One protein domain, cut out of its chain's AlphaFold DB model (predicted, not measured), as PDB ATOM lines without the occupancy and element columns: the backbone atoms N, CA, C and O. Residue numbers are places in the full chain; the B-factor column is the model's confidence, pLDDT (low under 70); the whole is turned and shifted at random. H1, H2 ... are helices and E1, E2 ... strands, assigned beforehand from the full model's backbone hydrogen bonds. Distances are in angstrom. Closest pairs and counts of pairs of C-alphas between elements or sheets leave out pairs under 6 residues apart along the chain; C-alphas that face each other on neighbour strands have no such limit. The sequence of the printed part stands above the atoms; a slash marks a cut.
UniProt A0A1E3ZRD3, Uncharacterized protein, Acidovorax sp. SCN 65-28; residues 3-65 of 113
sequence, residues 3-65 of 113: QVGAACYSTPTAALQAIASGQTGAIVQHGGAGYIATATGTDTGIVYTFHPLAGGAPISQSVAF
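AT A GLANCE: This is residues 3 to 65 of the 113 residues of an uncharacterized protein of Acidovorax sp. SCN 65-28 (UniProt A0A1E3ZRD3). A strongly twisted antiparallel sheet, E2 to E5, curls like part of a barrel, with the one helix, H1, beside E3 and the short strand E1 beyond the helix, away from the sheet. The outline is elongated, only just a rod, spanning 39 by 20 by 14 A. The 63 printed residues include E1, H1, E2, E3, E4 and E5 in chain order, the class is mixed, helices and strands, and the sheet order E2 - E3 - E4 - E5 is a meander, each strand the antiparallel neighbour of the one before. The whole is only just loose, close to compact, with a radius of gyration of the C-alphas of 13.0 A.

HOW THE PARTS SIT: E1, residues 7 to 9, pairs with no named strand, but residues 3 to 4 make a short antiparallel pairing with its residues 7 to 8. H1, residues 12 to 21, is on the sheet, only just at the sheet's level, with a height over the sheet of 3.6 A; every O i to N i+4 pair in it is within hydrogen-bond range. Its closest C-alphas to E3, residues 33 to 41, are those of Gln 17 and Gly 41, 4.1 A apart. Edge strand E2, residues 27 to 30, forms a hairpin with E3, with N 28 and O 35 at 2.9 A. E3 and E4, residues 45 to 52, form a hairpin, with N 38 and O 49 at 2.8 A. E4 and edge strand E5, residues 59 to 64, form another, with N 48 and O 61 at 2.8 A.

IN THESE COORDINATES: E1 begins at C-alpha 7 (36.877, 14.394, 2.840). H1 is 14.1 A long, E3 25.4 A, E4 22.8 A and E5 16.8 A. E5 ends at C-alpha 64 (24.852, 0.385, -7.173).

THE WHOLE: The C-alphas farthest apart, Ser 10 and Gly 32, are 40.9 A apart. The printed part has no cut, no link is long, and no printed residue is under 70 in pLDDT.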
ATOM      1  N   GLN A   3      33.500  13.036  -3.116       90.56
ATOM      2  CA  GLN A   3      33.214  13.472  -1.750       90.56
ATOM      3  C   GLN A   3      32.647  12.343  -0.891       90.56
ATOM      4  O   GLN A   3      31.698  11.666  -1.282       90.56
ATOM      5  N   VAL A   4      33.179  12.198   0.323       90.25
ATOM      6  CA  VAL A   4      32.573  11.392   1.391       90.25
ATOM      7  C   VAL A   4      32.646  12.189   2.686       90.25
ATOM      8  O   VAL A   4      33.727  12.426   3.230       90.25
ATOM      9  N   GLY A   5      31.490  12.639   3.173       85.94
ATOM     10  CA  GLY A   5      31.433  13.585   4.285       85.94
ATOM     11  C   GLY A   5      32.194  14.874   3.950       85.94
ATOM     12  O   GLY A   5      31.893  15.534   2.955       85.94
ATOM     13  N   ALA A   6      33.188  15.220   4.771       84.38
ATOM     14  CA  ALA A   6      34.050  16.389   4.568       84.38
ATOM     15  C   ALA A   6      35.357  16.083   3.806       84.38
ATOM     16  O   ALA A   6      36.129  17.001   3.535       84.38
ATOM     17  N   ALA A   7      35.634  14.815   3.483       89.88
ATOM     18  CA  ALA A   7      36.877  14.394   2.840       89.88
ATOM     19  C   ALA A   7      36.689  14.141   1.339       89.88
ATOM     20  O   ALA A   7      35.604  13.769   0.885       89.88
ATOM     21  N   CYS A   8      37.777  14.293   0.581       92.44
ATOM     22  CA  CYS A   8      37.798  14.038  -0.854       92.44
ATOM     23  C   CYS A   8      38.826  12.977  -1.236       92.44
ATOM     24  O   CYS A   8      39.972  13.008  -0.793       92.44
ATOM     25  N   TYR A   9      38.403  12.066  -2.106       93.88
ATOM     26  CA  TYR A   9      39.189  10.927  -2.567       93.88
ATOM     27  C   TYR A   9      39.483  11.054  -4.061       93.88
ATOM     28  O   TYR A   9      38.691  11.614  -4.825       93.88
ATOM     29  N   SER A  10      40.635  10.552  -4.502       94.12
ATOM     30  CA  SER A  10      41.070  10.649  -5.900       94.12
ATOM     31  C   SER A  10      40.248   9.762  -6.838       94.12
ATOM     32  O   SER A  10      39.934  10.204  -7.944       94.12
ATOM     33  N   THR A  11      39.850   8.567  -6.390       93.56
ATOM     34  CA  THR A  11      39.121   7.569  -7.192       93.56
ATOM     35  C   THR A  11      37.728   7.253  -6.623       93.56
ATOM     36  O   THR A  11      37.516   7.427  -5.417       93.56
ATOM     37  N   PRO A  12      36.780   6.771  -7.457       91.31
ATOM     38  CA  PRO A  12      35.457   6.342  -6.994       91.31
ATOM     39  C   PRO A  12      35.554   5.191  -5.993       91.31
ATOM     40  O   PRO A  12      34.923   5.230  -4.943       91.31
ATOM     41  N   THR A  13      36.412   4.211  -6.280       94.38
ATOM     42  CA  THR A  13      36.698   3.061  -5.413       94.38
ATOM     43  C   THR A  13      37.162   3.476  -4.027       94.38
ATOM     44  O   THR A  13      36.666   2.946  -3.041       94.38
ATOM     45  N   ALA A  14      38.080   4.442  -3.919       93.88
ATOM     46  CA  ALA A  14      38.572   4.905  -2.623       93.88
ATOM     47  C   ALA A  14      37.474   5.615  -1.811       93.88
ATOM     48  O   ALA A  14      37.354   5.377  -0.610       93.88
ATOM     49  N   ALA A  15      36.636   6.428  -2.466       94.00
ATOM     50  CA  ALA A  15      35.470   7.038  -1.829       94.00
ATOM     51  C   ALA A  15      34.464   5.977  -1.353       94.00
ATOM     52  O   ALA A  15      34.041   5.974  -0.198       94.00
ATOM     53  N   LEU A  16      34.117   5.027  -2.218       94.88
ATOM     54  CA  LEU A  16      33.164   3.968  -1.893       94.88
ATOM     55  C   LEU A  16      33.690   3.025  -0.815       94.88
ATOM     56  O   LEU A  16      32.928   2.607   0.054       94.88
ATOM     57  N   GLN A  17      34.992   2.753  -0.807       95.38
ATOM     58  CA  GLN A  17      35.638   1.986   0.251       95.38
ATOM     59  C   GLN A  17      35.613   2.738   1.584       95.38
ATOM     60  O   GLN A  17      35.394   2.116   2.623       95.38
ATOM     61  N   ALA A  18      35.777   4.064   1.578       94.00
ATOM     62  CA  ALA A  18      35.632   4.867   2.789       94.00
ATOM     63  C   ALA A  18      34.207   4.762   3.359       94.00
ATOM     64  O   ALA A  18      34.050   4.505   4.553       94.00
ATOM     65  N   ILE A  19      33.173   4.849   2.512       92.69
ATOM     66  CA  ILE A  19      31.771   4.632   2.921       92.69
ATOM     67  C   ILE A  19      31.569   3.206   3.460       92.69
ATOM     68  O   ILE A  19      30.986   3.022   4.529       92.69
ATOM     69  N   ALA A  20      32.075   2.198   2.747       94.75
ATOM     70  CA  ALA A  20      31.938   0.790   3.109       94.75
ATOM     71  C   ALA A  20      32.614   0.464   4.453       94.75
ATOM     72  O   ALA A  20      32.084  -0.303   5.260       94.75
ATOM     73  N   SER A  21      33.759   1.087   4.741       93.94
ATOM     74  CA  SER A  21      34.486   0.869   5.995       93.94
ATOM     75  C   SER A  21      33.659   1.225   7.235       93.94
ATOM     76  O   SER A  21      33.749   0.524   8.237       93.94
ATOM     77  N   GLY A  22      32.772   2.224   7.139       90.94
ATOM     78  CA  GLY A  22      31.859   2.606   8.222       90.94
ATOM     79  C   GLY A  22      30.762   1.582   8.531       90.94
ATOM     80  O   GLY A  22      30.140   1.658   9.584       90.94
ATOM     81  N   GLN A  23      30.512   0.629   7.629       91.00
ATOM     82  CA  GLN A  23      29.471  -0.397   7.784       91.00
ATOM     83  C   GLN A  23      30.046  -1.788   8.067       91.00
ATOM     84  O   GLN A  23      29.326  -2.699   8.479       91.00
ATOM     85  N   THR A  24      31.349  -1.964   7.852       94.50
ATOM     86  CA  THR A  24      32.034  -3.222   8.138       94.50
ATOM     87  C   THR A  24      32.105  -3.449   9.647       94.50
ATOM     88  O   THR A  24      32.476  -2.560  10.404       94.50
ATOM     89  N   GLY A  25      31.748  -4.655  10.084       92.31
ATOM     90  CA  GLY A  25      31.665  -5.028  11.495       92.31
ATOM     91  C   GLY A  25      30.296  -4.778  12.131       92.31
ATOM     92  O   GLY A  25      30.095  -5.163  13.282       92.31
ATOM     93  N   ALA A  26      29.338  -4.189  11.407       92.56
ATOM     94  CA  ALA A  26      27.974  -4.049  11.906       92.56
ATOM     95  C   ALA A  26      27.329  -5.427  12.125       92.56
ATOM     96  O   ALA A  26      27.428  -6.313  11.272       92.56
ATOM     97  N   ILE A  27      26.643  -5.599  13.258       93.19
ATOM     98  CA  ILE A  27      25.849  -6.797  13.541       93.19
ATOM     99  C   ILE A  27      24.388  -6.494  13.227       93.19
ATOM    100  O   ILE A  27      23.801  -5.575  13.794       93.19
ATOM    101  N   VAL A  28      23.797  -7.289  12.343       92.56
ATOM    102  CA  VAL A  28      22.396  -7.173  11.925       92.56
ATOM    103  C   VAL A  28      21.639  -8.447  12.263       92.56
ATOM    104  O   VAL A  28      22.122  -9.553  12.038       92.56
ATOM    105  N   GLN A  29      20.441  -8.288  12.814       91.62
ATOM    106  CA  GLN A  29      19.515  -9.380  13.107       91.62
ATOM    107  C   GLN A  29      18.492  -9.479  11.975       91.62
ATOM    108  O   GLN A  29      17.832  -8.493  11.649       91.62
ATOM    109  N   HIS A  30      18.346 -10.660  11.382       86.56
ATOM    110  CA  HIS A  30      17.353 -10.922  10.344       86.56
ATOM    111  C   HIS A  30      16.822 -12.352  10.478       86.56
ATOM    112  O   HIS A  30      17.596 -13.300  10.592       86.56
ATOM    113  N   GLY A  31      15.497 -12.519  10.498       83.31
ATOM    114  CA  GLY A  31      14.871 -13.844  10.611       83.31
ATOM    115  C   GLY A  31      15.231 -14.624  11.886       83.31
ATOM    116  O   GLY A  31      15.240 -15.848  11.861       83.31
ATOM    117  N   GLY A  32      15.565 -13.934  12.985       86.44
ATOM    118  CA  GLY A  32      15.967 -14.556  14.256       86.44
ATOM    119  C   GLY A  32      17.431 -15.011  14.323       86.44
ATOM    120  O   GLY A  32      17.845 -15.561  15.341       86.44
ATOM    121  N   ALA A  33      18.219 -14.772  13.270       88.38
ATOM    122  CA  ALA A  33      19.655 -15.021  13.240       88.38
ATOM    123  C   ALA A  33      20.438 -13.701  13.165       88.38
ATOM    124  O   ALA A  33      20.006 -12.729  12.542       88.38
ATOM    125  N   GLY A  34      21.609 -13.671  13.803       93.50
ATOM    126  CA  GLY A  34      22.536 -12.546  13.728       93.50
ATOM    127  C   GLY A  34      23.584 -12.745  12.633       93.50
ATOM    128  O   GLY A  34      24.072 -13.857  12.427       93.50
ATOM    129  N   TYR A  35      23.958 -11.658  11.968       95.75
ATOM    130  CA  TYR A  35      24.947 -11.626  10.897       95.75
ATOM    131  C   TYR A  35      25.964 -10.515  11.143       95.75
ATOM    132  O   TYR A  35      25.584  -9.425  11.562       95.75
ATOM    133  N   ILE A  36      27.235 -10.765  10.831       95.31
ATOM    134  CA  ILE A  36      28.269  -9.726  10.747       95.31
ATOM    135  C   ILE A  36      28.350  -9.253   9.297       95.31
ATOM    136  O   ILE A  36      28.600 -10.051   8.390       95.31
ATOM    137  N   ALA A  37      28.153  -7.959   9.080       95.50
ATOM    138  CA  ALA A  37      28.297  -7.331   7.780       95.50
ATOM    139  C   ALA A  37      29.767  -6.996   7.500       95.50
ATOM    140  O   ALA A  37      30.459  -6.387   8.315       95.50
ATOM    141  N   THR A  38      30.236  -7.343   6.312       95.75
ATOM    142  CA  THR A  38      31.478  -6.830   5.729       95.75
ATOM    143  C   THR A  38      31.122  -6.103   4.450       95.75
ATOM    144  O   THR A  38      30.406  -6.665   3.625       95.75
ATOM    145  N   ALA A  39      31.605  -4.881   4.270       96.31
ATOM    146  CA  ALA A  39      31.291  -4.075   3.101       96.31
ATOM    147  C   ALA A  39      32.569  -3.751   2.323       96.31
ATOM    148  O   ALA A  39      33.587  -3.379   2.904       96.31
ATOM    149  N   THR A  40      32.508  -3.885   1.002       96.44
ATOM    150  CA  THR A  40      33.628  -3.600   0.098       96.44
ATOM    151  C   THR A  40      33.165  -2.650  -0.995       96.44
ATOM    152  O   THR A  40      32.191  -2.930  -1.692       96.44
ATOM    153  N   GLY A  41      33.845  -1.515  -1.128       94.50
ATOM    154  CA  GLY A  41      33.623  -0.563  -2.208       94.50
ATOM    155  C   GLY A  41      34.183  -1.088  -3.528       94.50
ATOM    156  O   GLY A  41      35.274  -1.653  -3.578       94.50
ATOM    157  N   THR A  42      33.432  -0.888  -4.602       93.38
ATOM    158  CA  THR A  42      33.834  -1.160  -5.987       93.38
ATOM    159  C   THR A  42      33.827   0.146  -6.781       93.38
ATOM    160  O   THR A  42      33.626   1.213  -6.210       93.38
ATOM    161  N   ASP A  43      34.065   0.108  -8.094       87.50
ATOM    162  CA  ASP A  43      34.011   1.328  -8.917       87.50
ATOM    163  C   ASP A  43      32.576   1.833  -9.142       87.50
ATOM    164  O   ASP A  43      32.375   3.001  -9.471       87.50
ATOM    165  N   THR A  44      31.576   0.963  -8.974       90.56
ATOM    166  CA  THR A  44      30.167   1.228  -9.317       90.56
ATOM    167  C   THR A  44      29.210   1.095  -8.134       90.56
ATOM    168  O   THR A  44      28.001   1.282  -8.295       90.56
ATOM    169  N   GLY A  45      29.710   0.758  -6.944       93.75
ATOM    170  CA  GLY A  45      28.862   0.572  -5.776       93.75
ATOM    171  C   GLY A  45      29.560  -0.043  -4.571       93.75
ATOM    172  O   GLY A  45      30.774   0.045  -4.409       93.75
ATOM    173  N   ILE A  46      28.764  -0.657  -3.699       96.00
ATOM    174  CA  ILE A  46      29.236  -1.332  -2.486       96.00
ATOM    175  C   ILE A  46      28.647  -2.740  -2.448       96.00
ATOM    176  O   ILE A  46      27.444  -2.931  -2.638       96.00
ATOM    177  N   VAL A  47      29.499  -3.727  -2.188       96.44
ATOM    178  CA  VAL A  47      29.102  -5.117  -1.956       96.44
ATOM    179  C   VAL A  47      29.098  -5.381  -0.458       96.44
ATOM    180  O   VAL A  47      30.129  -5.255   0.201       96.44
ATOM    181  N   TYR A  48      27.939  -5.766   0.067       95.62
ATOM    182  CA  TYR A  48      27.737  -6.191   1.444       95.62
ATOM    183  C   TYR A  48      27.697  -7.705   1.510       95.62
ATOM    184  O   TYR A  48      26.882  -8.331   0.841       95.62
ATOM    185  N   THR A  49      28.532  -8.286   2.355       95.62
ATOM    186  CA  THR A  49      28.535  -9.715   2.643       95.62
ATOM    187  C   THR A  49      28.179  -9.921   4.107       95.62
ATOM    188  O   THR A  49      28.845  -9.406   5.002       95.62
ATOM    189  N   PHE A  50      27.115 -10.671   4.353       95.00
ATOM    190  CA  PHE A  50      26.578 -10.965   5.671       95.00
ATOM    191  C   PHE A  50      26.989 -12.377   6.074       95.00
ATOM    192  O   PHE A  50      26.560 -13.359   5.464       95.00
ATOM    193  N   HIS A  51      27.820 -12.474   7.105       94.94
ATOM    194  CA  HIS A  51      28.313 -13.738   7.641       94.94
ATOM    195  C   HIS A  51      27.443 -14.159   8.829       94.94
ATOM    196  O   HIS A  51      27.409 -13.431   9.823       94.94
ATOM    197  N   PRO A  52      26.728 -15.294   8.759       94.44
ATOM    198  CA  PRO A  52      25.895 -15.749   9.866       94.44
ATOM    199  C   PRO A  52      26.750 -16.082  11.095       94.44
ATOM    200  O   PRO A  52      27.701 -16.857  11.014       94.44
ATOM    201  N   LEU A  53      26.376 -15.537  12.254       92.88
ATOM    202  CA  LEU A  53      27.064 -15.778  13.530       92.88
ATOM    203  C   LEU A  53      26.949 -17.234  13.999       92.88
ATOM    204  O   LEU A  53      27.851 -17.746  14.652       92.88
ATOM    205  N   ALA A  54      25.847 -17.902  13.655       90.44
ATOM    206  CA  ALA A  54      25.610 -19.309  13.975       90.44
ATOM    207  C   ALA A  54      26.366 -20.284  13.045       90.44
ATOM    208  O   ALA A  54      26.209 -21.498  13.172       90.44
ATOM    209  N   GLY A  55      27.172 -19.768  12.108       86.12
ATOM    210  CA  GLY A  55      27.769 -20.544  11.024       86.12
ATOM    211  C   GLY A  55      26.822 -20.710   9.830       86.12
ATOM    212  O   GLY A  55      25.615 -20.490   9.929       86.12
ATOM    213  N   GLY A  56      27.382 -21.050   8.667       87.94
ATOM    214  CA  GLY A  56      26.643 -21.185   7.408       87.94
ATOM    215  C   GLY A  56      27.278 -20.410   6.254       87.94
ATOM    216  O   GLY A  56      28.336 -19.797   6.402       87.94
ATOM    217  N   ALA A  57      26.633 -20.458   5.087       91.50
ATOM    218  CA  ALA A  57      27.104 -19.741   3.909       91.50
ATOM    219  C   ALA A  57      26.837 -18.228   4.040       91.50
ATOM    220  O   ALA A  57      25.750 -17.837   4.480       91.50
ATOM    221  N   PRO A  58      27.796 -17.370   3.657       92.25
ATOM    222  CA  PRO A  58      27.583 -15.933   3.633       92.25
ATOM    223  C   PRO A  58      26.597 -15.533   2.532       92.25
ATOM    224  O   PRO A  58      26.516 -16.169   1.480       92.25
ATOM    225  N   ILE A  59      25.874 -14.440   2.766       92.75
ATOM    226  CA  ILE A  59      24.934 -13.857   1.803       92.75
ATOM    227  C   ILE A  59      25.521 -12.543   1.305       92.75
ATOM    228  O   ILE A  59      25.832 -11.675   2.114       92.75
ATOM    229  N   SER A  60      25.644 -12.369  -0.009       94.31
ATOM    230  CA  SER A  60      26.147 -11.130  -0.609       94.31
ATOM    231  C   SER A  60      25.040 -10.335  -1.298       94.31
ATOM    232  O   SER A  60      24.257 -10.904  -2.059       94.31
ATOM    233  N   GLN A  61      25.018  -9.020  -1.100       93.56
ATOM    234  CA  GLN A  61      24.192  -8.079  -1.851       93.56
ATOM    235  C   GLN A  61      25.036  -6.923  -2.382       93.56
ATOM    236  O   GLN A  61      25.821  -6.326  -1.651       93.56
ATOM    237  N   SER A  62      24.856  -6.587  -3.656       94.25
ATOM    238  CA  SER A  62      25.499  -5.440  -4.294       94.25
ATOM    239  C   SER A  62      24.515  -4.289  -4.437       94.25
ATOM    240  O   SER A  62      23.436  -4.469  -5.003       94.25
ATOM    241  N   VAL A  63      24.912  -3.102  -3.997       94.56
ATOM    242  CA  VAL A  63      24.149  -1.868  -4.185       94.56
ATOM    243  C   VAL A  63      24.923  -0.972  -5.139       94.56
ATOM    244  O   VAL A  63      26.070  -0.624  -4.862       94.56
ATOM    245  N   ALA A  64      24.297  -0.602  -6.256       94.06
ATOM    246  CA  ALA A  64      24.852   0.385  -7.173       94.06
ATOM    247  C   ALA A  64      24.809   1.770  -6.517       94.06
ATOM    248  O   ALA A  64      23.765   2.191  -6.015       94.06
ATOM    249  N   PHE A  65      25.940   2.465  -6.508       89.56
ATOM    250  CA  PHE A  65      26.059   3.776  -5.883       89.56
ATOM    251  C   PHE A  65      27.162   4.575  -6.571       89.56
ATOM    252  O   PHE A  65      28.315   4.148  -6.608       89.56
TER     253      PHE A  65